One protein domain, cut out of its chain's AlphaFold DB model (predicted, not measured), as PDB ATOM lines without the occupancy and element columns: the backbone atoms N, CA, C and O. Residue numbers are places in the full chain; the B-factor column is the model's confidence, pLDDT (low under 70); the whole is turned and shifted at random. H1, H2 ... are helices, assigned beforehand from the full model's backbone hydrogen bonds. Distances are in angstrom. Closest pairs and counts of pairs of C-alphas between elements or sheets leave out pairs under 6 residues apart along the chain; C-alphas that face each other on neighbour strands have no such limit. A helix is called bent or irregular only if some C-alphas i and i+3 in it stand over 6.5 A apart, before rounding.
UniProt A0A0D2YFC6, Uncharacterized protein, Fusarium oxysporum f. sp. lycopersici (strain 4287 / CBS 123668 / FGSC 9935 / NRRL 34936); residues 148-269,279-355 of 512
ATOM      1  N   ALA A 148     277.006 294.952 283.355       85.44
ATOM      2  CA  ALA A 148     278.463 295.028 283.454       85.44
ATOM      3  C   ALA A 148     279.129 295.369 282.106       85.44
ATOM      4  O   ALA A 148     279.976 296.260 282.062       85.44
ATOM      5  N   ASP A 149     278.699 294.734 281.011       87.94
ATOM      6  CA  ASP A 149     279.226 294.976 279.664       87.94
ATOM      7  C   ASP A 149     278.909 296.401 279.200       87.94
ATOM      8  O   ASP A 149     279.804 297.128 278.780       87.94
ATOM      9  N   LEU A 150     277.659 296.852 279.360       87.94
ATOM     10  CA  LEU A 150     277.253 298.215 278.991       87.94
ATOM     11  C   LEU A 150     278.051 299.280 279.765       87.94
ATOM     12  O   LEU A 150     278.509 300.261 279.176       87.94
ATOM     13  N   LYS A 151     278.284 299.070 281.070       89.94
ATOM     14  CA  LYS A 151     279.153 299.938 281.887       89.94
ATOM     15  C   LYS A 151     280.611 299.890 281.416       89.94
ATOM     16  O   LYS A 151     281.244 300.940 281.314       89.94
ATOM     17  N   SER A 152     281.125 298.703 281.086       91.00
ATOM     18  CA  SER A 152     282.475 298.515 280.544       91.00
ATOM     19  C   SER A 152     282.658 299.273 279.226       91.00
ATOM     20  O   SER A 152     283.614 300.029 279.090       91.00
ATOM     21  N   TRP A 153     281.708 299.169 278.293       92.69
ATOM     22  CA  TRP A 153     281.779 299.823 276.980       92.69
ATOM     23  C   TRP A 153     281.605 301.343 277.047       92.69
ATOM     24  O   TRP A 153     282.196 302.060 276.241       92.69
ATOM     25  N   ALA A 154     280.839 301.849 278.020       91.50
ATOM     26  CA  ALA A 154     280.765 303.280 278.306       91.50
ATOM     27  C   ALA A 154     282.121 303.835 278.785       91.50
ATOM     28  O   ALA A 154     282.541 304.898 278.327       91.50
ATOM     29  N   GLN A 155     282.833 303.098 279.646       92.62
ATOM     30  CA  GLN A 155     284.166 303.470 280.140       92.62
ATOM     31  C   GLN A 155     285.276 303.262 279.091       92.62
ATOM     32  O   GLN A 155     286.181 304.086 278.976       92.62
ATOM     33  N   SER A 156     285.216 302.170 278.330       92.25
ATOM     34  CA  SER A 156     286.207 301.782 277.325       92.25
ATOM     35  C   SER A 156     285.538 301.037 276.162       92.25
ATOM     36  O   SER A 156     285.211 299.858 276.285       92.25
ATOM     37  N   PRO A 157     285.372 301.671 274.987       92.19
ATOM     38  CA  PRO A 157     284.803 301.016 273.806       92.19
ATOM     39  C   PRO A 157     285.658 299.904 273.182       92.19
ATOM     40  O   PRO A 157     285.156 299.149 272.346       92.19
ATOM     41  N   LYS A 158     286.948 299.792 273.535       90.38
ATOM     42  CA  LYS A 158     287.881 298.854 272.884       90.38
ATOM     43  C   LYS A 158     287.420 297.385 272.937       90.38
ATOM     44  O   LYS A 158     287.433 296.776 271.873       90.38
ATOM     45  N   PRO A 159     286.950 296.810 274.065       88.19
ATOM     46  CA  PRO A 159     286.508 295.408 274.119       88.19
ATOM     47  C   PRO A 159     285.192 295.123 273.375       88.19
ATOM     48  O   PRO A 159     284.886 293.970 273.089       88.19
ATOM     49  N   PHE A 160     284.404 296.153 273.052       89.31
ATOM     50  CA  PHE A 160     283.237 296.019 272.172       89.31
ATOM     51  C   PHE A 160     283.645 295.993 270.691       89.31
ATOM     52  O   PHE A 160     283.055 295.276 269.883       89.31
ATOM     53  N   LEU A 161     284.658 296.788 270.330       89.38
ATOM     54  CA  LEU A 161     285.117 296.956 268.950       89.38
ATOM     55  C   LEU A 161     286.175 295.924 268.528       89.38
ATOM     56  O   LEU A 161     286.215 295.565 267.351       89.38
ATOM     57  N   SER A 162     286.992 295.433 269.461       87.44
ATOM     58  CA  SER A 162     287.889 294.288 269.285       87.44
ATOM     59  C   SER A 162     287.292 293.057 269.965       87.44
ATOM     60  O   SER A 162     287.206 293.014 271.189       87.44
ATOM     61  N   SER A 163     286.889 292.052 269.186       79.00
ATOM     62  CA  SER A 163     286.233 290.839 269.685       79.00
ATOM     63  C   SER A 163     286.739 289.595 268.951       79.00
ATOM     64  O   SER A 163     286.685 289.510 267.719       79.00
ATOM     65  N   GLY A 164     287.241 288.616 269.709       78.31
ATOM     66  CA  GLY A 164     287.857 287.405 269.166       78.31
ATOM     67  C   GLY A 164     289.049 287.731 268.259       78.31
ATOM     68  O   GLY A 164     289.973 288.424 268.667       78.31
ATOM     69  N   ALA A 165     289.008 287.247 267.016       79.75
ATOM     70  CA  ALA A 165     290.042 287.498 266.006       79.75
ATOM     71  C   ALA A 165     289.889 288.842 265.256       79.75
ATOM     72  O   ALA A 165     290.671 289.125 264.350       79.75
ATOM     73  N   ILE A 166     288.880 289.660 265.578       85.00
ATOM     74  CA  ILE A 166     288.676 290.977 264.961       85.00
ATOM     75  C   ILE A 166     289.222 292.039 265.912       85.00
ATOM     76  O   ILE A 166     288.685 292.211 267.002       85.00
ATOM     77  N   SER A 167     290.241 292.783 265.486       87.81
ATOM     78  CA  SER A 167     290.774 293.936 266.219       87.81
ATOM     79  C   SER A 167     290.440 295.235 265.489       87.81
ATOM     80  O   SER A 167     290.659 295.338 264.279       87.81
ATOM     81  N   ILE A 168     289.923 296.242 266.207       87.19
ATOM     82  CA  ILE A 168     289.705 297.573 265.619       87.19
ATOM     83  C   ILE A 168     291.028 298.262 265.294       87.19
ATOM     84  O   ILE A 168     291.103 298.950 264.279       87.19
ATOM     85  N   ASP A 169     292.066 298.078 266.115       85.81
ATOM     86  CA  ASP A 169     293.309 298.853 266.037       85.81
ATOM     87  C   ASP A 169     294.285 298.324 264.963       85.81
ATOM     88  O   ASP A 169     295.027 299.123 264.387       85.81
ATOM     89  N   ASP A 170     294.197 297.038 264.602       85.19
ATOM     90  CA  ASP A 170     295.073 296.403 263.598       85.19
ATOM     91  C   ASP A 170     294.501 296.435 262.166       85.19
ATOM     92  O   ASP A 170     295.245 296.543 261.192       85.19
ATOM     93  N   LEU A 171     293.172 296.360 262.011       84.38
ATOM     94  CA  LEU A 171     292.514 296.311 260.698       84.38
ATOM     95  C   LEU A 171     292.246 297.709 260.127       84.38
ATOM     96  O   LEU A 171     291.768 298.594 260.835       84.38
ATOM     97  N   ALA A 172     292.448 297.902 258.819       83.44
ATOM     98  CA  ALA A 172     292.010 299.119 258.134       83.44
ATOM     99  C   ALA A 172     290.472 299.247 258.134       83.44
ATOM    100  O   ALA A 172     289.747 298.267 258.294       83.44
ATOM    101  N   VAL A 173     289.950 300.463 257.925       84.00
ATOM    102  CA  VAL A 173     288.501 300.758 258.029       84.00
ATOM    103  C   VAL A 173     287.644 299.858 257.128       84.00
ATOM    104  O   VAL A 173     286.573 299.419 257.545       84.00
ATOM    105  N   PHE A 174     288.100 299.560 255.906       84.44
ATOM    106  CA  PHE A 174     287.378 298.664 255.001       84.44
ATOM    107  C   PHE A 174     287.403 297.206 255.484       84.44
ATOM    108  O   PHE A 174     286.354 296.562 255.557       84.44
ATOM    109  N   ASP A 175     288.580 296.702 255.856       85.38
ATOM    110  CA  ASP A 175     288.777 295.309 256.267       85.38
ATOM    111  C   ASP A 175     288.095 295.000 257.600       85.38
ATOM    112  O   ASP A 175     287.520 293.926 257.761       85.38
ATOM    113  N   TYR A 176     288.053 295.972 258.514       88.25
ATOM    114  CA  TYR A 176     287.285 295.904 259.753       88.25
ATOM    115  C   TYR A 176     285.782 295.716 259.480       88.25
ATOM    116  O   TYR A 176     285.170 294.775 259.984       88.25
ATOM    117  N   ILE A 177     285.185 296.543 258.610       88.94
ATOM    118  CA  ILE A 177     283.765 296.402 258.234       88.94
ATOM    119  C   ILE A 177     283.519 295.067 257.506       88.94
ATOM    120  O   ILE A 177     282.476 294.444 257.720       88.94
ATOM    121  N   GLN A 178     284.477 294.582 256.706       87.81
ATOM    122  CA  GLN A 178     284.388 293.270 256.057       87.81
ATOM    123  C   GLN A 178     284.508 292.094 257.041       87.81
ATOM    124  O   GLN A 178     283.855 291.068 256.840       87.81
ATOM    125  N   ALA A 179     285.322 292.212 258.091       86.88
ATOM    126  CA  ALA A 179     285.456 291.190 259.124       86.88
ATOM    127  C   ALA A 179     284.143 291.032 259.908       86.88
ATOM    128  O   ALA A 179     283.655 289.914 260.072       86.88
ATOM    129  N   LEU A 180     283.516 292.155 260.279       87.38
ATOM    130  CA  LEU A 180     282.237 292.186 260.997       87.38
ATOM    131  C   LEU A 180     281.030 291.664 260.182       87.38
ATOM    132  O   LEU A 180     279.964 291.447 260.755       87.38
ATOM    133  N   GLU A 181     281.152 291.454 258.863       81.62
ATOM    134  CA  GLU A 181     280.096 290.809 258.054       81.62
ATOM    135  C   GLU A 181     279.973 289.294 258.303       81.62
ATOM    136  O   GLU A 181     278.956 288.709 257.934       81.62
ATOM    137  N   LYS A 182     280.975 288.645 258.914       73.88
ATOM    138  CA  LYS A 182     281.065 287.173 259.004       73.88
ATOM    139  C   LYS A 182     280.648 286.572 260.356       73.88
ATOM    140  O   LYS A 182     280.807 285.371 260.550       73.88
ATOM    141  N   SER A 183     280.185 287.382 261.306       63.19
ATOM    142  CA  SER A 183     280.310 287.066 262.739       63.19
ATOM    143  C   SER A 183     279.028 287.285 263.577       63.19
ATOM    144  O   SER A 183     277.929 287.502 263.060       63.19
ATOM    145  N   SER A 184     279.153 287.116 264.900       74.19
ATOM    146  CA  SER A 184     278.065 286.998 265.887       74.19
ATOM    147  C   SER A 184     277.247 288.284 266.120       74.19
ATOM    148  O   SER A 184     277.565 289.358 265.606       74.19
ATOM    149  N   GLN A 185     276.183 288.199 266.930       72.12
ATOM    150  CA  GLN A 185     275.256 289.307 267.215       72.12
ATOM    151  C   GLN A 185     275.948 290.612 267.640       72.12
ATOM    152  O   GLN A 185     275.608 291.665 267.106       72.12
ATOM    153  N   ILE A 186     276.956 290.560 268.521       79.56
ATOM    154  CA  ILE A 186     277.693 291.761 268.952       79.56
ATOM    155  C   ILE A 186     278.404 292.451 267.775       79.56
ATOM    156  O   ILE A 186     278.322 293.667 267.620       79.56
ATOM    157  N   THR A 187     278.991 291.676 266.859       81.56
ATOM    158  CA  THR A 187     279.662 292.218 265.666       81.56
ATOM    159  C   THR A 187     278.684 292.811 264.653       81.56
ATOM    160  O   THR A 187     278.995 293.828 264.035       81.56
ATOM    161  N   LYS A 188     277.458 292.267 264.546       85.12
ATOM    162  CA  LYS A 188     276.375 292.878 263.754       85.12
ATOM    163  C   LYS A 188     276.014 294.270 264.285       85.12
ATOM    164  O   LYS A 188     275.683 295.144 263.488       85.12
ATOM    165  N   ILE A 189     276.111 294.496 265.600       87.88
ATOM    166  CA  ILE A 189     275.899 295.812 266.218       87.88
ATOM    167  C   ILE A 189     277.118 296.719 266.006       87.88
ATOM    168  O   ILE A 189     276.949 297.832 265.512       87.88
ATOM    169  N   ALA A 190     278.344 296.250 266.270       89.56
ATOM    170  CA  ALA A 190     279.568 297.017 265.994       89.56
ATOM    171  C   ALA A 190     279.644 297.485 264.525       89.56
ATOM    172  O   ALA A 190     280.009 298.629 264.242       89.56
ATOM    173  N   ARG A 191     279.178 296.648 263.586       90.69
ATOM    174  CA  ARG A 191     279.062 296.984 262.160       90.69
ATOM    175  C   ARG A 191     278.136 298.174 261.917       90.69
ATOM    176  O   ARG A 191     278.452 298.999 261.067       90.69
ATOM    177  N   ARG A 192     277.035 298.322 262.666       91.38
ATOM    178  CA  ARG A 192     276.136 299.485 262.540       91.38
ATOM    179  C   ARG A 192     276.863 300.784 262.893       91.38
ATOM    180  O   ARG A 192     276.810 301.730 262.112       91.38
ATOM    181  N   PHE A 193     277.595 300.808 264.009       92.75
ATOM    182  CA  PHE A 193     278.404 301.966 264.407       92.75
ATOM    183  C   PHE A 193     279.487 302.299 263.364       92.75
ATOM    184  O   PHE A 193     279.616 303.455 262.957       92.75
ATOM    185  N   ALA A 194     280.212 301.290 262.866       91.50
ATOM    186  CA  ALA A 194     281.234 301.476 261.835       91.50
ATOM    187  C   ALA A 194     280.656 301.990 260.499       91.50
ATOM    188  O   ALA A 194     281.262 302.844 259.851       91.50
ATOM    189  N   LEU A 195     279.461 301.534 260.101       91.69
ATOM    190  CA  LEU A 195     278.762 302.005 258.900       91.69
ATOM    191  C   LEU A 195     278.252 303.448 259.032       91.69
ATOM    192  O   LEU A 195     278.394 304.224 258.086       91.69
ATOM    193  N   VAL A 196     277.713 303.838 260.194       90.94
ATOM    194  CA  VAL A 196     277.350 305.241 260.475       90.94
ATOM    195  C   VAL A 196     278.586 306.136 260.367       90.94
ATOM    196  O   VAL A 196     278.554 307.149 259.667       90.94
ATOM    197  N   GLN A 197     279.704 305.739 260.983       89.06
ATOM    198  CA  GLN A 197     280.937 306.519 260.917       89.06
ATOM    199  C   GLN A 197     281.551 306.536 259.505       89.06
ATOM    200  O   GLN A 197     282.112 307.557 259.105       89.06
ATOM    201  N   LEU A 198     281.411 305.466 258.712       87.81
ATOM    202  CA  LEU A 198     281.792 305.446 257.292       87.81
ATOM    203  C   LEU A 198     280.982 306.464 256.473       87.81
ATOM    204  O   LEU A 198     281.573 307.206 255.687       87.81
ATOM    205  N   TRP A 199     279.659 306.535 256.676       87.38
ATOM    206  CA  TRP A 199     278.799 307.531 256.029       87.38
ATOM    207  C   TRP A 199     279.211 308.960 256.407       87.38
ATOM    208  O   TRP A 199     279.505 309.757 255.520       87.38
ATOM    209  N   VAL A 200     279.342 309.269 257.702       83.38
ATOM    210  CA  VAL A 200     279.777 310.603 258.163       83.38
ATOM    211  C   VAL A 200     281.157 310.965 257.594       83.38
ATOM    212  O   VAL A 200     281.334 312.056 257.057       83.38
ATOM    213  N   SER A 201     282.119 310.034 257.609       80.25
ATOM    214  CA  SER A 201     283.465 310.255 257.044       80.25
ATOM    215  C   SER A 201     283.443 310.521 255.530       80.25
ATOM    216  O   SER A 201     284.282 311.267 255.030       80.25
ATOM    217  N   LYS A 202     282.480 309.937 254.802       81.25
ATOM    218  CA  LYS A 202     282.255 310.172 253.367       81.25
ATOM    219  C   LYS A 202     281.630 311.542 253.093       81.25
ATOM    220  O   LYS A 202     281.913 312.145 252.060       81.25
ATOM    221  N   GLU A 203     280.756 312.024 253.972       77.88
ATOM    222  CA  GLU A 203     280.128 313.344 253.827       77.88
ATOM    223  C   GLU A 203     281.144 314.474 254.045       77.88
ATOM    224  O   GLU A 203     281.169 315.419 253.262       77.88
ATOM    225  N   VAL A 204     282.075 314.297 254.991       71.31
ATOM    226  CA  VAL A 204     283.250 315.169 255.210       71.31
ATOM    227  C   VAL A 204     284.150 315.298 253.966       71.31
ATOM    228  O   VAL A 204     284.869 316.281 253.837       71.31
ATOM    229  N   TRP A 205     284.123 314.333 253.037       69.62
ATOM    230  CA  TRP A 205     284.901 314.383 251.788       69.62
ATOM    231  C   TRP A 205     284.196 315.088 250.621       69.62
ATOM    232  O   TRP A 205     284.809 315.224 249.563       69.62
ATOM    233  N   ARG A 206     282.937 315.539 250.743       64.38
ATOM    234  CA  ARG A 206     282.327 316.343 249.666       64.38
ATOM    235  C   ARG A 206     283.090 317.675 249.516       64.38
ATOM    236  O   ARG A 206     283.427 318.267 250.536       64.38
ATOM    237  N   PRO A 207     283.334 318.170 248.287       52.88
ATOM    238  CA  PRO A 207     282.769 317.721 247.008       52.88
ATOM    239  C   PRO A 207     283.576 316.640 246.256       52.88
ATOM    240  O   PRO A 207     283.199 316.303 245.134       52.88
ATOM    241  N   LEU A 208     284.661 316.094 246.824       59.53
ATOM    242  CA  LEU A 208     285.586 315.204 246.106       59.53
ATOM    243  C   LEU A 208     284.912 313.922 245.564       59.53
ATOM    244  O   LEU A 208     283.976 313.394 246.182       59.53
ATOM    245  N   PRO A 209     285.399 313.362 244.436       64.31
ATOM    246  CA  PRO A 209     284.841 312.144 243.860       64.31
ATOM    247  C   PRO A 209     284.872 310.964 244.851       64.31
ATOM    248  O   PRO A 209     285.934 310.645 245.394       64.31
ATOM    249  N   PRO A 210     283.768 310.202 245.024       68.12
ATOM    250  CA  PRO A 210     283.734 309.038 245.920       68.12
ATOM    251  C   PRO A 210     284.795 307.966 245.620       68.12
ATOM    252  O   PRO A 210     285.111 307.147 246.479       68.12
ATOM    253  N   GLN A 211     285.354 307.973 244.406       70.88
ATOM    254  CA  GLN A 211     286.455 307.108 243.991       70.88
ATOM    255  C   GLN A 211     287.751 307.375 244.774       70.88
ATOM    256  O   GLN A 211     288.484 306.432 245.051       70.88
ATOM    257  N   GLU A 212     288.040 308.620 245.161       70.31
ATOM    258  CA  GLU A 212     289.260 308.971 245.902       70.31
ATOM    259  C   GLU A 212     289.162 308.584 247.377       70.31
ATOM    260  O   GLU A 212     290.081 307.981 247.931       70.31
ATOM    261  N   PHE A 213     288.006 308.850 247.986       76.75
ATOM    262  CA  PHE A 213     287.685 308.380 249.332       76.75
ATOM    263  C   PHE A 213     287.754 306.847 249.395       76.75
ATOM    264  O   PHE A 213     288.379 306.283 250.290       76.75
ATOM    265  N   LYS A 214     287.213 306.163 248.375       76.44
ATOM    266  CA  LYS A 214     287.351 304.712 248.211       76.44
ATOM    267  C   LYS A 214     288.819 304.276 248.064       76.44
ATOM    268  O   LYS A 214     289.208 303.317 248.719       76.44
ATOM    269  N   LYS A 215     289.649 304.972 247.269       75.50
ATOM    270  CA  LYS A 215     291.097 304.681 247.148       75.50
ATOM    271  C   LYS A 215     291.815 304.755 248.504       75.50
ATOM    272  O   LYS A 215     292.614 303.870 248.786       75.50
ATOM    273  N   ARG A 216     291.511 305.746 249.360       72.56
ATOM    274  CA  ARG A 216     292.070 305.827 250.731       72.56
ATOM    275  C   ARG A 216     291.480 304.815 251.726       72.56
ATOM    276  O   ARG A 216     292.089 304.595 252.766       72.56
ATOM    277  N   LEU A 217     290.335 304.199 251.430       71.88
ATOM    278  CA  LEU A 217     289.752 303.130 252.252       71.88
ATOM    279  C   LEU A 217     290.320 301.737 251.952       71.88
ATOM    280  O   LEU A 217     290.270 300.885 252.834       71.88
ATOM    281  N   GLY A 218     290.824 301.501 250.736       68.62
ATOM    282  CA  GLY A 218     291.407 300.224 250.312       68.62
ATOM    283  C   GLY A 218     290.743 299.602 249.076       68.62
ATOM    284  O   GLY A 218     289.894 300.200 248.407       68.62
ATOM    285  N   SER A 219     291.137 298.369 248.755       57.97
ATOM    286  CA  SER A 219     290.811 297.626 247.523       57.97
ATOM    287  C   SER A 219     289.388 297.029 247.493       57.97
ATOM    288  O   SER A 219     289.157 295.885 247.108       57.97
ATOM    289  N   ALA A 220     288.389 297.835 247.851       58.16
ATOM    290  CA  ALA A 220     286.983 297.443 247.876       58.16
ATOM    291  C   ALA A 220     286.402 297.124 246.482       58.16
ATOM    292  O   ALA A 220     286.594 297.885 245.525       58.16
ATOM    293  N   SER A 221     285.549 296.100 246.372       60.97
ATOM    294  CA  SER A 221     284.666 295.965 245.202       60.97
ATOM    295  C   SER A 221     283.584 297.059 245.224       60.97
ATOM    296  O   SER A 221     283.049 297.420 246.276       60.97
ATOM    297  N   GLY A 222     283.269 297.641 244.058       64.31
ATOM    298  CA  GLY A 222     282.404 298.831 243.978       64.31
ATOM    299  C   GLY A 222     280.986 298.617 244.527       64.31
ATOM    300  O   GLY A 222     280.427 299.509 245.165       64.31
ATOM    301  N   GLY A 223     280.430 297.415 244.336       72.38
ATOM    302  CA  GLY A 223     279.090 297.058 244.811       72.38
ATOM    303  C   GLY A 223     278.965 297.013 246.338       72.38
ATOM    304  O   GLY A 223     277.973 297.509 246.873       72.38
ATOM    305  N   LYS A 224     279.975 296.485 247.050       81.19
ATOM    306  CA  LYS A 224     279.982 296.449 248.525       81.19
ATOM    307  C   LYS A 224     280.028 297.855 249.112       81.19
ATOM    308  O   LYS A 224     279.164 298.221 249.899       81.19
ATOM    309  N   PHE A 225     280.981 298.669 248.657       82.38
ATOM    310  CA  PHE A 225     281.167 300.036 249.146       82.38
ATOM    311  C   PHE A 225     279.892 300.895 249.011       82.38
ATOM    312  O   PHE A 225     279.463 301.536 249.970       82.38
ATOM    313  N   ASN A 226     279.223 300.836 247.854       81.81
ATOM    314  CA  ASN A 226     277.968 301.562 247.634       81.81
ATOM    315  C   ASN A 226     276.797 301.035 248.486       81.81
ATOM    316  O   ASN A 226     275.920 301.819 248.850       81.81
ATOM    317  N   ARG A 227     276.770 299.735 248.823       85.06
ATOM    318  CA  ARG A 227     275.798 299.155 249.770       85.06
ATOM    319  C   ARG A 227     276.053 299.650 251.195       85.06
ATOM    320  O   ARG A 227     275.109 300.013 251.884       85.06
ATOM    321  N   TRP A 228     277.311 299.716 251.615       87.69
ATOM    322  CA  TRP A 228     277.694 300.144 252.962       87.69
ATOM    323  C   TRP A 228     277.436 301.631 253.221       87.69
ATOM    324  O   TRP A 228     276.906 301.966 254.275       87.69
ATOM    325  N   LEU A 229     277.716 302.521 252.260       86.25
ATOM    326  CA  LEU A 229     277.331 303.937 252.383       86.25
ATOM    327  C   LEU A 229     275.815 304.107 252.546       86.25
ATOM    328  O   LEU A 229     275.367 304.916 253.351       86.25
ATOM    329  N   ARG A 230     275.031 303.329 251.796       83.31
ATOM    330  CA  ARG A 230     273.565 303.297 251.868       83.31
ATOM    331  C   ARG A 230     273.054 302.803 253.221       83.31
ATOM    332  O   ARG A 230     272.233 303.468 253.847       83.31
ATOM    333  N   GLU A 231     273.569 301.671 253.689       87.12
ATOM    334  CA  GLU A 231     273.217 301.081 254.985       87.12
ATOM    335  C   GLU A 231     273.600 302.029 256.141       87.12
ATOM    336  O   GLU A 231     272.779 302.312 257.012       87.12
ATOM    337  N   GLY A 232     274.799 302.620 256.087       89.44
ATOM    338  CA  GLY A 232     275.277 303.633 257.032       89.44
ATOM    339  C   GLY A 232     274.452 304.921 257.039       89.44
ATOM    340  O   GLY A 232     274.198 305.468 258.110       89.44
ATOM    341  N   ARG A 233     273.964 305.368 255.874       87.25
ATOM    342  CA  ARG A 233     273.027 306.494 255.761       87.25
ATOM    343  C   ARG A 233     271.705 306.194 256.463       87.25
ATOM    344  O   ARG A 233     271.267 306.993 257.281       87.25
ATOM    345  N   THR A 234     271.089 305.043 256.197       86.88
ATOM    346  CA  THR A 234     269.821 304.654 256.842       86.88
ATOM    347  C   THR A 234     269.976 304.549 258.364       86.88
ATOM    348  O   THR A 234     269.120 305.023 259.106       86.88
ATOM    349  N   LEU A 235     271.104 304.016 258.844       90.56
ATOM    350  CA  LEU A 235     271.428 303.959 260.275       90.56
ATOM    351  C   LEU A 235     271.704 305.346 260.888       90.56
ATOM    352  O   LEU A 235     271.310 305.592 262.025       90.56
ATOM    353  N   PHE A 236     272.327 306.270 260.146       89.94
ATOM    354  CA  PHE A 236     272.507 307.664 260.569       89.94
ATOM    355  C   PHE A 236     271.155 308.381 260.726       89.94
ATOM    356  O   PHE A 236     270.939 309.080 261.714       89.94
ATOM    357  N   LEU A 237     270.225 308.159 259.795       87.00
ATOM    358  CA  LEU A 237     268.866 308.702 259.850       87.00
ATOM    359  C   LEU A 237     268.074 308.141 261.044       87.00
ATOM    360  O   LEU A 237     267.428 308.900 261.764       87.00
ATOM    361  N   LEU A 238     268.188 306.839 261.327       88.12
ATOM    362  CA  LEU A 238     267.605 306.240 262.535       88.12
ATOM    363  C   LEU A 238     268.194 306.852 263.817       88.12
ATOM    364  O   LEU A 238     267.429 307.280 264.683       88.12
ATOM    365  N   LYS A 239     269.528 306.978 263.907       90.75
ATOM    366  CA  LYS A 239     270.232 307.655 265.017       90.75
ATOM    367  C   LYS A 239     269.723 309.086 265.229       90.75
ATOM    368  O   LYS A 239     269.501 309.489 266.368       90.75
ATOM    369  N   ALA A 240     269.529 309.842 264.147       86.31
ATOM    370  CA  ALA A 240     269.085 311.234 264.198       86.31
ATOM    371  C   ALA A 240     267.668 311.406 264.777       86.31
ATOM    372  O   ALA A 240     267.413 312.395 265.455       86.31
ATOM    373  N   HIS A 241     266.753 310.458 264.534       86.38
ATOM    374  CA  HIS A 241     265.353 310.567 264.972       86.38
ATOM    375  C   HIS A 241     265.016 309.792 266.258       86.38
ATOM    376  O   HIS A 241     264.074 310.161 266.959       86.38
ATOM    377  N   LYS A 242     265.743 308.713 266.583       87.31
ATOM    378  CA  LYS A 242     265.450 307.843 267.742       87.31
ATOM    379  C   LYS A 242     266.520 307.842 268.839       87.31
ATOM    380  O   LYS A 242     266.352 307.135 269.827       87.31
ATOM    381  N   GLY A 243     267.578 308.638 268.698       88.25
ATOM    382  CA  GLY A 243     268.725 308.611 269.603       88.25
ATOM    383  C   GLY A 243     269.772 307.581 269.176       88.25
ATOM    384  O   GLY A 243     269.546 306.742 268.305       88.25
ATOM    385  N   ILE A 244     270.957 307.663 269.770       89.81
ATOM    386  CA  ILE A 244     272.121 306.856 269.380       89.81
ATOM    387  C   ILE A 244     272.047 305.414 269.899       89.81
ATOM    388  O   ILE A 244     272.573 304.492 269.275       89.81
ATOM    389  N   GLU A 245     271.321 305.217 270.994       90.25
ATOM    390  CA  GLU A 245     270.972 303.931 271.584       90.25
ATOM    391  C   GLU A 245     270.245 302.993 270.596       90.25
ATOM    392  O   GLU A 245     270.458 301.782 270.658       90.25
ATOM    393  N   VAL A 246     269.499 303.521 269.610       89.75
ATOM    394  CA  VAL A 246     268.767 302.723 268.598       89.75
ATOM    395  C   VAL A 246     269.676 301.810 267.761       89.75
ATOM    396  O   VAL A 246     269.223 300.848 267.140       89.75
ATOM    397  N   LEU A 247     270.986 302.074 267.748       90.25
ATOM    398  CA  LEU A 247     271.966 301.217 267.085       90.25
ATOM    399  C   LEU A 247     272.115 299.848 267.775       90.25
ATOM    400  O   LEU A 247     272.561 298.911 267.113       90.25
ATOM    401  N   PHE A 248     271.687 299.692 269.036       88.38
ATOM    402  CA  PHE A 248     271.596 298.401 269.736       88.38
ATOM    403  C   PHE A 248     270.288 297.629 269.464       88.38
ATOM    404  O   PHE A 248     270.273 296.409 269.621       88.38
ATOM    405  N   SER A 249     269.218 298.291 269.009       86.00
ATOM    406  CA  SER A 249     267.873 297.709 268.834       86.00
ATOM    407  C   SER A 249     267.811 296.548 267.831       86.00
ATOM    408  O   SER A 249     268.655 296.418 266.931       86.00
ATOM    409  N   LYS A 250     266.801 295.675 267.936       79.50
ATOM    410  CA  LYS A 250     266.672 294.491 267.063       79.50
ATOM    411  C   LYS A 250     266.043 294.846 265.704       79.50
ATOM    412  O   LYS A 250     264.987 294.339 265.362       79.50
ATOM    413  N   LEU A 251     266.731 295.668 264.903       76.50
ATOM    414  CA  LEU A 251     266.413 295.919 263.485       76.50
ATOM    415  C   LEU A 251     266.457 294.579 262.714       76.50
ATOM    416  O   LEU A 251     267.547 294.040 262.492       76.50
ATOM    417  N   LYS A 252     265.297 294.003 262.358       60.91
ATOM    418  CA  LYS A 252     265.152 292.561 262.048       60.91
ATOM    419  C   LYS A 252     265.565 292.151 260.641       60.91
ATOM    420  O   LYS A 252     265.710 290.955 260.399       60.91
ATOM    421  N   SER A 253     265.814 293.076 259.712       55.16
ATOM    422  CA  SER A 253     266.408 292.684 258.428       55.16
ATOM    423  C   SER A 253     267.357 293.707 257.808       55.16
ATOM    424  O   SER A 253     267.030 294.869 257.559       55.16
ATOM    425  N   GLN A 254     268.531 293.196 257.430       54.34
ATOM    426  CA  GLN A 254     269.433 293.852 256.485       54.34
ATOM    427  C   GLN A 254     268.747 294.071 255.120       54.34
ATOM    428  O   GLN A 254     269.106 294.989 254.385       54.34
ATOM    429  N   THR A 255     267.719 293.273 254.807       50.06
ATOM    430  CA  THR A 255     266.853 293.407 253.628       50.06
ATOM    431  C   THR A 255     266.020 294.694 253.659       50.06
ATOM    432  O   THR A 255     266.173 295.483 252.730       50.06
ATOM    433  N   LYS A 256     265.238 294.981 254.724       60.25
ATOM    434  CA  LYS A 256     264.535 296.279 254.895       60.25
ATOM    435  C   LYS A 256     265.536 297.443 254.804       60.25
ATOM    436  O   LYS A 256     265.347 298.356 254.006       60.25
ATOM    437  N   LEU A 257     266.655 297.369 255.539       62.03
ATOM    438  CA  LEU A 257     267.713 298.397 255.523       62.03
ATOM    439  C   LEU A 257     268.302 298.651 254.119       62.03
ATOM    440  O   LEU A 257     268.582 299.799 253.770       62.03
ATOM    441  N   THR A 258     268.472 297.604 253.307       58.16
ATOM    442  CA  THR A 258     268.993 297.711 251.931       58.16
ATOM    443  C   THR A 258     267.930 298.216 250.947       58.16
ATOM    444  O   THR A 258     268.267 298.995 250.056       58.16
ATOM    445  N   ALA A 259     266.667 297.807 251.112       59.72
ATOM    446  CA  ALA A 259     265.543 298.183 250.249       59.72
ATOM    447  C   ALA A 259     265.163 299.666 250.398       59.72
ATOM    448  O   ALA A 259     265.183 300.402 249.412       59.72
ATOM    449  N   LEU A 260     264.966 300.143 251.632       60.47
ATOM    450  CA  LEU A 260     264.671 301.556 251.925       60.47
ATOM    451  C   LEU A 260     265.778 302.493 251.399       60.47
ATOM    452  O   LEU A 260     265.529 303.601 250.925       60.47
ATOM    453  N   SER A 261     267.028 302.017 251.405       54.59
ATOM    454  CA  SER A 261     268.190 302.738 250.862       54.59
ATOM    455  C   SER A 261     268.387 302.568 249.340       54.59
ATOM    456  O   SER A 261     269.359 303.051 248.750       54.59
ATOM    457  N   ALA A 262     267.478 301.867 248.658       55.12
ATOM    458  CA  ALA A 262     267.312 301.926 247.207       55.12
ATOM    459  C   ALA A 262     266.228 302.941 246.805       55.12
ATOM    460  O   ALA A 262     266.422 303.663 245.826       55.12
ATOM    461  N   GLU A 263     265.150 303.036 247.587       50.81
ATOM    462  CA  GLU A 263     264.028 303.964 247.386       50.81
ATOM    463  C   GLU A 263     264.412 305.427 247.652       50.81
ATOM    464  O   GLU A 263     264.007 306.320 246.906       50.81
ATOM    465  N   SER A 264     265.309 305.687 248.618       50.88
ATOM    466  CA  SER A 264     265.799 307.042 248.946       50.88
ATOM    467  C   SER A 264     266.569 307.755 247.811       50.88
ATOM    468  O   SER A 264     267.121 308.838 248.018       50.88
ATOM    469  N   LYS A 265     266.644 307.172 246.606       47.12
ATOM    470  CA  LYS A 265     267.111 307.843 245.383       47.12
ATOM    471  C   LYS A 265     266.228 309.032 244.980       47.12
ATOM    472  O   LYS A 265     266.751 309.987 244.413       47.12
ATOM    473  N   ALA A 266     264.920 308.974 245.242       41.91
ATOM    474  CA  ALA A 266     263.922 309.858 244.623       41.91
ATOM    475  C   ALA A 266     263.953 311.337 245.073       41.91
ATOM    476  O   ALA A 266     263.268 312.167 244.478       41.91
ATOM    477  N   HIS A 267     264.723 311.693 246.109       36.47
ATOM    478  CA  HIS A 267     264.759 313.054 246.670       36.47
ATOM    479  C   HIS A 267     266.168 313.685 246.736       36.47
ATOM    480  O   HIS A 267     266.343 314.748 247.325       36.47
ATOM    481  N   LEU A 268     267.188 313.089 246.105       42.28
ATOM    482  CA  LEU A 268     268.577 313.586 246.143       42.28
ATOM    483  C   LEU A 268     268.856 314.768 245.181       42.28
ATOM    484  O   LEU A 268     269.852 314.764 244.454       42.28
ATOM    485  N   HIS A 269     267.993 315.792 245.173       36.81
ATOM    486  CA  HIS A 269     268.082 316.962 244.281       36.81
ATOM    487  C   HIS A 269     267.977 318.339 244.973       36.81
ATOM    488  O   HIS A 269     267.553 319.320 244.368       36.81
ATOM    489  N   GLU A 279     284.005 327.079 262.484       39.28
ATOM    490  CA  GLU A 279     283.720 326.316 263.713       39.28
ATOM    491  C   GLU A 279     283.043 324.950 263.446       39.28
ATOM    492  O   GLU A 279     282.808 324.159 264.362       39.28
ATOM    493  N   SER A 280     282.727 324.650 262.182       44.72
ATOM    494  CA  SER A 280     281.788 323.598 261.762       44.72
ATOM    495  C   SER A 280     282.099 322.154 262.182       44.72
ATOM    496  O   SER A 280     281.176 321.343 262.217       44.72
ATOM    497  N   TYR A 281     283.342 321.795 262.520       43.75
ATOM    498  CA  TYR A 281     283.754 320.398 262.761       43.75
ATOM    499  C   TYR A 281     283.038 319.701 263.921       43.75
ATOM    500  O   TYR A 281     282.802 318.489 263.869       43.75
ATOM    501  N   ASN A 282     282.638 320.463 264.939       49.16
ATOM    502  CA  ASN A 282     281.807 319.945 266.025       49.16
ATOM    503  C   ASN A 282     280.371 319.659 265.545       49.16
ATOM    504  O   ASN A 282     279.733 318.724 266.028       49.16
ATOM    505  N   ASN A 283     279.913 320.392 264.526       61.75
ATOM    506  CA  ASN A 283     278.526 320.462 264.081       61.75
ATOM    507  C   ASN A 283     278.250 319.811 262.711       61.75
ATOM    508  O   ASN A 283     277.112 319.874 262.269       61.75
ATOM    509  N   ILE A 284     279.203 319.141 262.042       65.88
ATOM    510  CA  ILE A 284     278.918 318.409 260.778       65.88
ATOM    511  C   ILE A 284     277.792 317.382 260.983       65.88
ATOM    512  O   ILE A 284     276.917 317.225 260.134       65.88
ATOM    513  N   GLU A 285     277.767 316.720 262.141       72.12
ATOM    514  CA  GLU A 285     276.701 315.788 262.511       72.12
ATOM    515  C   GLU A 285     275.357 316.502 262.750       72.12
ATOM    516  O   GLU A 285     274.340 316.040 262.242       72.12
ATOM    517  N   LEU A 286     275.354 317.666 263.411       70.19
ATOM    518  CA  LEU A 286     274.161 318.507 263.619       70.19
ATOM    519  C   LEU A 286     273.631 319.132 262.312       70.19
ATOM    520  O   LEU A 286     272.425 319.281 262.138       70.19
ATOM    521  N   LEU A 287     274.520 319.459 261.372       69.19
ATOM    522  CA  LEU A 287     274.200 319.966 260.037       69.19
ATOM    523  C   LEU A 287     273.557 318.878 259.167       69.19
ATOM    524  O   LEU A 287     272.554 319.129 258.507       69.19
ATOM    525  N   LEU A 288     274.097 317.657 259.199       74.94
ATOM    526  CA  LEU A 288     273.484 316.506 258.533       74.94
ATOM    527  C   LEU A 288     272.161 316.099 259.204       74.94
ATOM    528  O   LEU A 288     271.230 315.701 258.509       74.94
ATOM    529  N   GLN A 289     272.046 316.219 260.532       73.69
ATOM    530  CA  GLN A 289     270.786 315.998 261.249       73.69
ATOM    531  C   GLN A 289     269.715 317.000 260.807       73.69
ATOM    532  O   GLN A 289     268.643 316.570 260.388       73.69
ATOM    533  N   SER A 290     270.004 318.307 260.819       68.44
ATOM    534  CA  SER A 290     269.023 319.332 260.437       68.44
ATOM    535  C   SER A 290     268.575 319.186 258.978       68.44
ATOM    536  O   SER A 290     267.370 319.132 258.722       68.44
ATOM    537  N   GLN A 291     269.520 318.995 258.045       72.25
ATOM    538  CA  GLN A 291     269.247 318.734 256.623       72.25
ATOM    539  C   GLN A 291     268.359 317.504 256.381       72.25
ATOM    540  O   GLN A 291     267.586 317.494 255.423       72.25
ATOM    541  N   HIS A 292     268.453 316.473 257.227       77.88
ATOM    542  CA  HIS A 292     267.734 315.213 257.043       77.88
ATOM    543  C   HIS A 292     266.561 314.986 258.018       77.88
ATOM    544  O   HIS A 292     266.001 313.891 258.023       77.88
ATOM    545  N   THR A 293     266.139 315.986 258.802       77.56
ATOM    546  CA  THR A 293     265.110 315.843 259.861       77.56
ATOM    547  C   THR A 293     263.835 315.119 259.394       77.56
ATOM    548  O   THR A 293     263.424 314.125 259.996       77.56
ATOM    549  N   GLU A 294     263.228 315.552 258.283       75.12
ATOM    550  CA  GLU A 294     262.002 314.928 257.753       75.12
ATOM    551  C   GLU A 294     262.249 313.554 257.116       75.12
ATOM    552  O   GLU A 294     261.393 312.671 257.163       75.12
ATOM    553  N   GLU A 295     263.434 313.334 256.552       77.69
ATOM    554  CA  GLU A 295     263.818 312.035 255.997       77.69
ATOM    555  C   GLU A 295     264.053 311.004 257.111       77.69
ATOM    556  O   GLU A 295     263.669 309.843 256.978       77.69
ATOM    557  N   ALA A 296     264.603 311.440 258.246       82.06
ATOM    558  CA  ALA A 296     264.810 310.632 259.439       82.06
ATOM    559  C   ALA A 296     263.481 310.193 260.084       82.06
ATOM    560  O   ALA A 296     263.337 309.023 260.450       82.06
ATOM    561  N   LYS A 297     262.475 311.083 260.130       82.88
ATOM    562  CA  LYS A 297     261.093 310.729 260.508       82.88
ATOM    563  C   LYS A 297     260.514 309.650 259.586       82.88
ATOM    564  O   LYS A 297     260.045 308.623 260.076       82.88
ATOM    565  N   ARG A 298     260.591 309.852 258.260       79.12
ATOM    566  CA  ARG A 298     260.091 308.894 257.251       79.12
ATOM    567  C   ARG A 298     260.760 307.528 257.400       79.12
ATOM    568  O   ARG A 298     260.059 306.540 257.589       79.12
ATOM    569  N   ILE A 299     262.094 307.471 257.415       80.88
ATOM    570  CA  ILE A 299     262.846 306.216 257.570       80.88
ATOM    571  C   ILE A 299     262.484 305.495 258.872       80.88
ATOM    572  O   ILE A 299     262.331 304.279 258.859       80.88
ATOM    573  N   ALA A 300     262.294 306.211 259.982       81.88
ATOM    574  CA  ALA A 300     261.896 305.585 261.242       81.88
ATOM    575  C   ALA A 300     260.462 305.024 261.232       81.88
ATOM    576  O   ALA A 300     260.195 304.081 261.968       81.88
ATOM    577  N   SER A 301     259.553 305.561 260.409       80.75
ATOM    578  CA  SER A 301     258.194 305.015 260.247       80.75
ATOM    579  C   SER A 301     258.154 303.687 259.472       80.75
ATOM    580  O   SER A 301     257.170 302.961 259.551       80.75
ATOM    581  N   CYS A 302     259.240 303.328 258.780       79.94
ATOM    582  CA  CYS A 302     259.377 302.067 258.044       79.94
ATOM    583  C   CYS A 302     259.773 300.862 258.927       79.94
ATOM    584  O   CYS A 302     260.011 299.768 258.406       79.94
ATOM    585  N   PHE A 303     259.885 301.051 260.246       78.62
ATOM    586  CA  PHE A 303     260.240 300.011 261.212       78.62
ATOM    587  C   PHE A 303     259.137 299.850 262.253       78.62
ATOM    588  O   PHE A 303     258.626 300.829 262.796       78.62
ATOM    589  N   ASP A 304     258.819 298.599 262.575       81.75
ATOM    590  CA  ASP A 304     257.894 298.270 263.652       81.75
ATOM    591  C   ASP A 304     258.436 298.803 264.987       81.75
ATOM    592  O   ASP A 304     259.641 298.741 265.238       81.75
ATOM    593  N   VAL A 305     257.564 299.273 265.887       78.75
ATOM    594  CA  VAL A 305     257.986 299.825 267.196       78.75
ATOM    595  C   VAL A 305     258.904 298.844 267.943       78.75
ATOM    596  O   VAL A 305     259.950 299.235 268.453       78.75
ATOM    597  N   LYS A 306     258.581 297.544 267.882       79.94
ATOM    598  CA  LYS A 306     259.359 296.441 268.473       79.94
ATOM    599  C   LYS A 306     260.726 296.179 267.809       79.94
ATOM    600  O   LYS A 306     261.553 295.514 268.416       79.94
ATOM    601  N   GLU A 307     260.978 296.651 266.583       79.62
ATOM    602  CA  GLU A 307     262.323 296.613 265.970       79.62
ATOM    603  C   GLU A 307     263.210 297.777 266.443       79.62
ATOM    604  O   GLU A 307     264.437 297.655 266.445       79.62
ATOM    605  N   LEU A 308     262.598 298.903 266.833       81.44
ATOM    606  CA  LEU A 308     263.289 300.111 267.296       81.44
ATOM    607  C   LEU A 308     263.549 300.122 268.809       81.44
ATOM    608  O   LEU A 308     264.433 300.847 269.264       81.44
ATOM    609  N   GLU A 309     262.817 299.329 269.591       82.25
ATOM    610  CA  GLU A 309     263.048 299.176 271.030       82.25
ATOM    611  C   GLU A 309     264.416 298.552 271.369       82.25
ATOM    612  O   GLU A 309     264.950 297.705 270.648       82.25
ATOM    613  N   LEU A 310     264.966 298.971 272.511       82.19
ATOM    614  CA  LEU A 310     266.186 298.403 273.088       82.19
ATOM    615  C   LEU A 310     265.910 297.008 273.679       82.19
ATOM    616  O   LEU A 310     264.807 296.782 274.183       82.19
ATOM    617  N   PRO A 311     266.903 296.095 273.712       74.06
ATOM    618  CA  PRO A 311     266.768 294.825 274.422       74.06
ATOM    619  C   PRO A 311     266.512 295.078 275.916       74.06
ATOM    620  O   PRO A 311     267.394 295.550 276.642       74.06
ATOM    621  N   ARG A 312     265.279 294.804 276.358       64.50
ATOM    622  CA  ARG A 312     264.806 295.055 277.725       64.50
ATOM    623  C   ARG A 312     265.441 294.040 278.686       64.50
ATOM    624  O   ARG A 312     265.247 292.843 278.501       64.50
ATOM    625  N   SER A 313     266.141 294.493 279.732       54.94
ATOM    626  CA  SER A 313     266.369 293.655 280.922       54.94
ATOM    627  C   SER A 313     265.237 293.862 281.929       54.94
ATOM    628  O   SER A 313     264.569 294.899 281.917       54.94
ATOM    629  N   CYS A 314     264.975 292.847 282.754       47.31
ATOM    630  CA  CYS A 314     263.720 292.734 283.498       47.31
ATOM    631  C   CYS A 314     263.608 293.675 284.713       47.31
ATOM    632  O   CYS A 314     262.533 293.777 285.297       47.31
ATOM    633  N   GLU A 315     264.700 294.332 285.108       51.25
ATOM    634  CA  GLU A 315     264.839 294.884 286.464       51.25
ATOM    635  C   GLU A 315     264.880 296.414 286.534       51.25
ATOM    636  O   GLU A 315     264.656 296.950 287.613       51.25
ATOM    637  N   ASP A 316     265.127 297.136 285.426       56.62
ATOM    638  CA  ASP A 316     265.088 298.610 285.453       56.62
ATOM    639  C   ASP A 316     265.041 299.266 284.049       56.62
ATOM    640  O   ASP A 316     266.040 299.316 283.325       56.62
ATOM    641  N   CYS A 317     263.889 299.777 283.600       55.38
ATOM    642  CA  CYS A 317     263.744 300.272 282.218       55.38
ATOM    643  C   CYS A 317     264.482 301.601 281.954       55.38
ATOM    644  O   CYS A 317     265.087 301.775 280.891       55.38
ATOM    645  N   VAL A 318     264.485 302.522 282.925       57.12
ATOM    646  CA  VAL A 318     265.122 303.846 282.802       57.12
ATOM    647  C   VAL A 318     266.645 303.725 282.892       57.12
ATOM    648  O   VAL A 318     267.361 304.251 282.034       57.12
ATOM    649  N   THR A 319     267.145 302.976 283.879       59.12
ATOM    650  CA  THR A 319     268.583 302.764 284.096       59.12
ATOM    651  C   THR A 319     269.235 302.054 282.907       59.12
ATOM    652  O   THR A 319     270.293 302.486 282.445       59.12
ATOM    653  N   ASN A 320     268.575 301.039 282.330       73.00
ATOM    654  CA  ASN A 320     269.032 300.386 281.097       73.00
ATOM    655  C   ASN A 320     269.153 301.368 279.922       73.00
ATOM    656  O   ASN A 320     270.187 301.406 279.256       73.00
ATOM    657  N   SER A 321     268.117 302.177 279.668       77.56
ATOM    658  CA  SER A 321     268.091 303.125 278.542       77.56
ATOM    659  C   SER A 321     269.268 304.109 278.588       77.56
ATOM    660  O   SER A 321     269.961 304.312 277.587       77.56
ATOM    661  N   LYS A 322     269.580 304.638 279.781       87.44
ATOM    662  CA  LYS A 322     270.760 305.486 279.981       87.44
ATOM    663  C   LYS A 322     272.066 304.736 279.692       87.44
ATOM    664  O   LYS A 322     272.897 305.257 278.954       87.44
ATOM    665  N   LEU A 323     272.243 303.517 280.208       87.75
ATOM    666  CA  LEU A 323     273.465 302.731 279.983       87.75
ATOM    667  C   LEU A 323     273.700 302.416 278.496       87.75
ATOM    668  O   LEU A 323     274.831 302.532 278.024       87.75
ATOM    669  N   TYR A 324     272.645 302.094 277.739       90.19
ATOM    670  CA  TYR A 324     272.735 301.934 276.283       90.19
ATOM    671  C   TYR A 324     273.169 303.228 275.579       90.19
ATOM    672  O   TYR A 324     274.013 303.176 274.682       90.19
ATOM    673  N   ARG A 325     272.636 304.389 275.987       91.69
ATOM    674  CA  ARG A 325     273.012 305.701 275.432       91.69
ATOM    675  C   ARG A 325     274.455 306.080 275.762       91.69
ATOM    676  O   ARG A 325     275.174 306.532 274.868       91.69
ATOM    677  N   ASP A 326     274.889 305.876 277.003       91.94
ATOM    678  CA  ASP A 326     276.242 306.197 277.468       91.94
ATOM    679  C   ASP A 326     277.282 305.317 276.739       91.94
ATOM    680  O   ASP A 326     278.253 305.834 276.177       91.94
ATOM    681  N   ALA A 327     277.023 304.006 276.623       92.88
ATOM    682  CA  ALA A 327     277.839 303.080 275.834       92.88
ATOM    683  C   ALA A 327     277.883 303.467 274.345       92.88
ATOM    684  O   ALA A 327     278.963 303.623 273.774       92.88
ATOM    685  N   ALA A 328     276.721 303.684 273.717       93.31
ATOM    686  CA  ALA A 328     276.623 304.068 272.308       93.31
ATOM    687  C   ALA A 328     277.361 305.385 271.999       93.31
ATOM    688  O   ALA A 328     278.015 305.508 270.960       93.31
ATOM    689  N   SER A 329     277.291 306.355 272.914       92.75
ATOM    690  CA  SER A 329     277.988 307.642 272.807       92.75
ATOM    691  C   SER A 329     279.504 307.468 272.883       92.75
ATOM    692  O   SER A 329     280.220 308.003 272.034       92.75
ATOM    693  N   SER A 330     279.992 306.667 273.835       93.44
ATOM    694  CA  SER A 330     281.419 306.358 273.981       93.44
ATOM    695  C   SER A 330     281.969 305.630 272.743       93.44
ATOM    696  O   SER A 330     282.950 306.072 272.138       93.44
ATOM    697  N   ILE A 331     281.268 304.590 272.270       93.94
ATOM    698  CA  ILE A 331     281.609 303.827 271.056       93.94
ATOM    699  C   ILE A 331     281.659 304.732 269.816       93.94
ATOM    700  O   ILE A 331     282.630 304.699 269.055       93.94
ATOM    701  N   SER A 332     280.639 305.573 269.613       91.00
ATOM    702  CA  SER A 332     280.586 306.486 268.466       91.00
ATOM    703  C   SER A 332     281.663 307.572 268.526       91.00
ATOM    704  O   SER A 332     282.144 307.986 267.470       91.00
ATOM    705  N   LYS A 333     282.059 308.027 269.722       90.12
ATOM    706  CA  LYS A 333     283.165 308.978 269.902       90.12
ATOM    707  C   LYS A 333     284.510 308.334 269.550       90.12
ATOM    708  O   LYS A 333     285.233 308.885 268.722       90.12
ATOM    709  N   TYR A 334     284.801 307.148 270.092       90.69
ATOM    710  CA  TYR A 334     286.044 306.418 269.810       90.69
ATOM    711  C   TYR A 334     286.213 306.140 268.309       90.69
ATOM    712  O   TYR A 334     287.262 306.428 267.736       90.69
ATOM    713  N   LEU A 335     285.159 305.661 267.636       88.38
ATOM    714  CA  LEU A 335     285.193 305.434 266.186       88.38
ATOM    715  C   LEU A 335     285.373 306.727 265.380       88.38
ATOM    716  O   LEU A 335     286.081 306.703 264.374       88.38
ATOM    717  N   LYS A 336     284.787 307.856 265.807       84.75
ATOM    718  CA  LYS A 336     284.979 309.166 265.159       84.75
ATOM    719  C   LYS A 336     286.440 309.611 265.231       84.75
ATOM    720  O   LYS A 336     287.023 309.939 264.200       84.75
ATOM    721  N   GLU A 337     287.045 309.567 266.414       84.19
ATOM    722  CA  GLU A 337     288.450 309.943 266.636       84.19
ATOM    723  C   GLU A 337     289.415 309.025 265.864       84.19
ATOM    724  O   GLU A 337     290.319 309.498 265.169       84.19
ATOM    725  N   LEU A 338     289.166 307.713 265.891       83.75
ATOM    726  CA  LEU A 338     289.967 306.707 265.195       83.75
ATOM    727  C   LEU A 338     289.839 306.795 263.660       83.75
ATOM    728  O   LEU A 338     290.844 306.678 262.954       83.75
ATOM    729  N   HIS A 339     288.643 307.055 263.118       78.06
ATOM    730  CA  HIS A 339     288.461 307.295 261.678       78.06
ATOM    731  C   HIS A 339     289.121 308.598 261.218       78.06
ATOM    732  O   HIS A 339     289.693 308.617 260.127       78.06
ATOM    733  N   ILE A 340     289.087 309.663 262.031       72.44
ATOM    734  CA  ILE A 340     289.820 310.905 261.740       72.44
ATOM    735  C   ILE A 340     291.316 310.589 261.609       72.44
ATOM    736  O   ILE A 340     291.895 310.824 260.545       72.44
ATOM    737  N   LYS A 341     291.900 309.934 262.625       78.00
ATOM    738  CA  LYS A 341     293.318 309.547 262.641       78.00
ATOM    739  C   LYS A 341     293.722 308.682 261.439       78.00
ATOM    740  O   LYS A 341     294.810 308.855 260.905       78.00
ATOM    741  N   ARG A 342     292.858 307.766 260.981       77.75
ATOM    742  CA  ARG A 342     293.161 306.859 259.856       77.75
ATOM    743  C   ARG A 342     292.978 307.466 258.467       77.75
ATOM    744  O   ARG A 342     293.780 307.194 257.582       77.75
ATOM    745  N   LEU A 343     291.915 308.238 258.242       71.25
ATOM    746  CA  LEU A 343     291.555 308.716 256.897       71.25
ATOM    747  C   LEU A 343     292.190 310.072 256.560       71.25
ATOM    748  O   LEU A 343     292.437 310.368 255.384       71.25
ATOM    749  N   PHE A 344     292.470 310.876 257.590       66.94
ATOM    750  CA  PHE A 344     292.991 312.237 257.477       66.94
ATOM    751  C   PHE A 344     294.364 312.401 258.146       66.94
ATOM    752  O   PHE A 344     295.091 313.310 257.768       66.94
ATOM    753  N   GLY A 345     294.758 311.521 259.073       67.94
ATOM    754  CA  GLY A 345     295.960 311.724 259.884       67.94
ATOM    755  C   GLY A 345     295.677 312.740 260.986       67.94
ATOM    756  O   GLY A 345     294.702 312.600 261.727       67.94
ATOM    757  N   ASP A 346     296.500 313.780 261.079       58.00
ATOM    758  CA  ASP A 346     296.267 314.884 262.009       58.00
ATOM    759  C   ASP A 346     294.998 315.679 261.662       58.00
ATOM    760  O   ASP A 346     294.641 315.868 260.494       58.00
ATOM    761  N   GLN A 347     294.344 316.243 262.686       53.44
ATOM    762  CA  GLN A 347     293.166 317.112 262.519       53.44
ATOM    763  C   GLN A 347     293.425 318.365 261.657       53.44
ATOM    764  O   GLN A 347     292.476 319.038 261.258       53.44
ATOM    765  N   THR A 348     294.677 318.696 261.345       49.31
ATOM    766  CA  THR A 348     295.051 319.785 260.431       49.31
ATOM    767  C   THR A 348     294.747 319.446 258.968       49.31
ATOM    768  O   THR A 348     294.181 320.276 258.259       49.31
ATOM    769  N   GLN A 349     295.009 318.215 258.511       50.06
ATOM    770  CA  GLN A 349     294.722 317.804 257.124       50.06
ATOM    771  C   GLN A 349     293.215 317.747 256.834       50.06
ATOM    772  O   GLN A 349     292.786 317.998 255.707       50.06
ATOM    773  N   LEU A 350     292.412 317.450 257.861       50.69
ATOM    774  CA  LEU A 350     290.952 317.556 257.833       50.69
ATOM    775  C   LEU A 350     290.513 318.988 257.468       50.69
ATOM    776  O   LEU A 350     289.643 319.152 256.617       50.69
ATOM    777  N   ARG A 351     291.160 320.010 258.054       47.94
ATOM    778  CA  ARG A 351     290.878 321.429 257.778       47.94
ATOM    779  C   ARG A 351     291.268 321.818 256.355       47.94
ATOM    780  O   ARG A 351     290.423 322.307 255.612       47.94
ATOM    781  N   HIS A 352     292.499 321.518 255.943       45.75
ATOM    782  CA  HIS A 352     293.004 321.896 254.616       45.75
ATOM    783  C   HIS A 352     292.292 321.205 253.440       45.75
ATOM    784  O   HIS A 352     292.333 321.713 252.326       45.75
ATOM    785  N   ARG A 353     291.618 320.065 253.658       50.06
ATOM    786  CA  ARG A 353     290.797 319.401 252.625       50.06
ATOM    787  C   ARG A 353     289.399 319.999 252.447       50.06
ATOM    788  O   ARG A 353     288.759 319.713 251.440       50.06
ATOM    789  N   LEU A 354     288.937 320.799 253.405       48.38
ATOM    790  CA  LEU A 354     287.652 321.505 253.367       48.38
ATOM    791  C   LEU A 354     287.820 323.013 253.136       48.38
ATOM    792  O   LEU A 354     286.902 323.649 252.625       48.38
ATOM    793  N   GLU A 355     289.012 323.567 253.380       42.44
ATOM    794  CA  GLU A 355     289.499 324.793 252.729       42.44
ATOM    795  C   GLU A 355     289.813 324.516 251.239       42.44
ATOM    796  O   GLU A 355     290.945 324.645 250.775       42.44
TER     797      GLU A 355
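This is residues 148 to 269 and 279 to 355 of the 512 residues of an uncharacterized protein of Fusarium oxysporum f. sp. lycopersici (strain 4287 / CBS 123668 / FGSC 9935 / NRRL 34936) (UniProt A0A0D2YFC6). The helices of this domain are stacked crosswise: H4 lies in the middle, the long H11 crosses it on one side, and H6 crosses it on another. H8 and H9b, an arm of the bent H9, cross H6 on its side away from H4, while H3 folds back on H4, the short H7 packs on H4, H6 and H11, and H1 covers part of H11. The printed part has 199 residues with twelve named helices, H1 to H12 in order along the chain, and no named strand, in the class all helix. It is compact, with a radius of gyration of the C-alphas of 16.5 A, and spans 51 by 39 by 36 A. Residues 314 to 319, of which 317 to 319 belong to H11, stick out.

H1 is residues 148 to 155 and begins at C-alpha 148 at (278.463, 295.028, 283.454). H2 is residues 158 to 161, and H3 is residues 173 to 182, 15.5 A long. H4, residues 185 to 203, measures 27.9 A from C-alpha 185 at (275.256, 289.307, 267.215). H5 is residues 210 to 217. H6, residues 222 to 242, is 30.6 A long. H7 is residues 244 to 248, neither bent nor irregular, but only just: C-alphas 244 and 247 are 6.1 A apart. H8, residues 254 to 267, is 22.1 A long and only just irregular: C-alphas 264 and 267 are 6.51 A apart. H9, residues 284 to 301, was assigned as one helix by its hydrogen bonds but is bent, with C-alphas 291 and 294 8.3 A apart; its arms are H9a, residues 284 to 291, and H9b, residues 294 to 301. H10 is residues 305 to 308. H11, residues 317 to 343, is the longest helix at 38.5 A. H12 is residues 347 to 352 and ends at C-alpha 352 at (293.004, 321.896, 254.616).

H4 is the hub, touching five helices. H6 touches it about perpendicular, at 84 degrees, with C-alphas 195 and 232 closest at 4.3 A. H11 touches it at a steep tilt of 51 degrees, the same way, closest at C-alphas 197 and 336, 6.4 A. H3 and H4 form a helical hairpin, a shallow tilt of 30 degrees, opposite ways, closest at C-alphas 180 and 187, 5.3 A. H2 touches H4 at C-alphas 161 and 190, 6.3 A. H7 touches H4, H6 and H11, closest to H11 at C-alphas 245 and 325, 4.7 A. H6 also touches H8, closest at C-alphas 230 and 261, 5.5 A, and H9b, closest at C-alphas 237 and 296, 4.5 A. H1 touches H11 at a steep tilt of 45 degrees, closest at C-alphas 154 and 327, 3.8 A. H11 and H12 only just touch, only at the corner, with 3 pairs of C-alphas within 8 A. H5 touches no helix; it is close to H3 but not clearly touching, at 5.8 A between C-alphas 217 and 174. H9a is likewise close to H6, at 5.9 A between C-alphas 289 and 240, and H10 to H7, at 6.2 A between C-alphas 308 and 246. H6 and H11 are apart. Every O i to N i+4 pair is within hydrogen-bond range in H1, H5, H6, H9a, H9b and H11; the counts are 5 of 6 in H3, 14 of 15 in H4, 6 of 10 in H8, 1 of 2 in H12 and 0 of 1 in H7, where 2 of 2 O i to N i+3 pairs are within range, and H2 and H10 are too short for an i+4 pair.

The C-alphas of Glu 315 and Glu 355, the two farthest apart, are 51.4 A apart. Residues 270 to 278 are not printed, and C-alphas 269 and 279 are 26.6 A apart across the cut. The link from H2 to H3, 11 residues, is long. The mean pLDDT of the printed part is 75.6; 58 residues are under 70, among them 252 to 269 and 344 to 355.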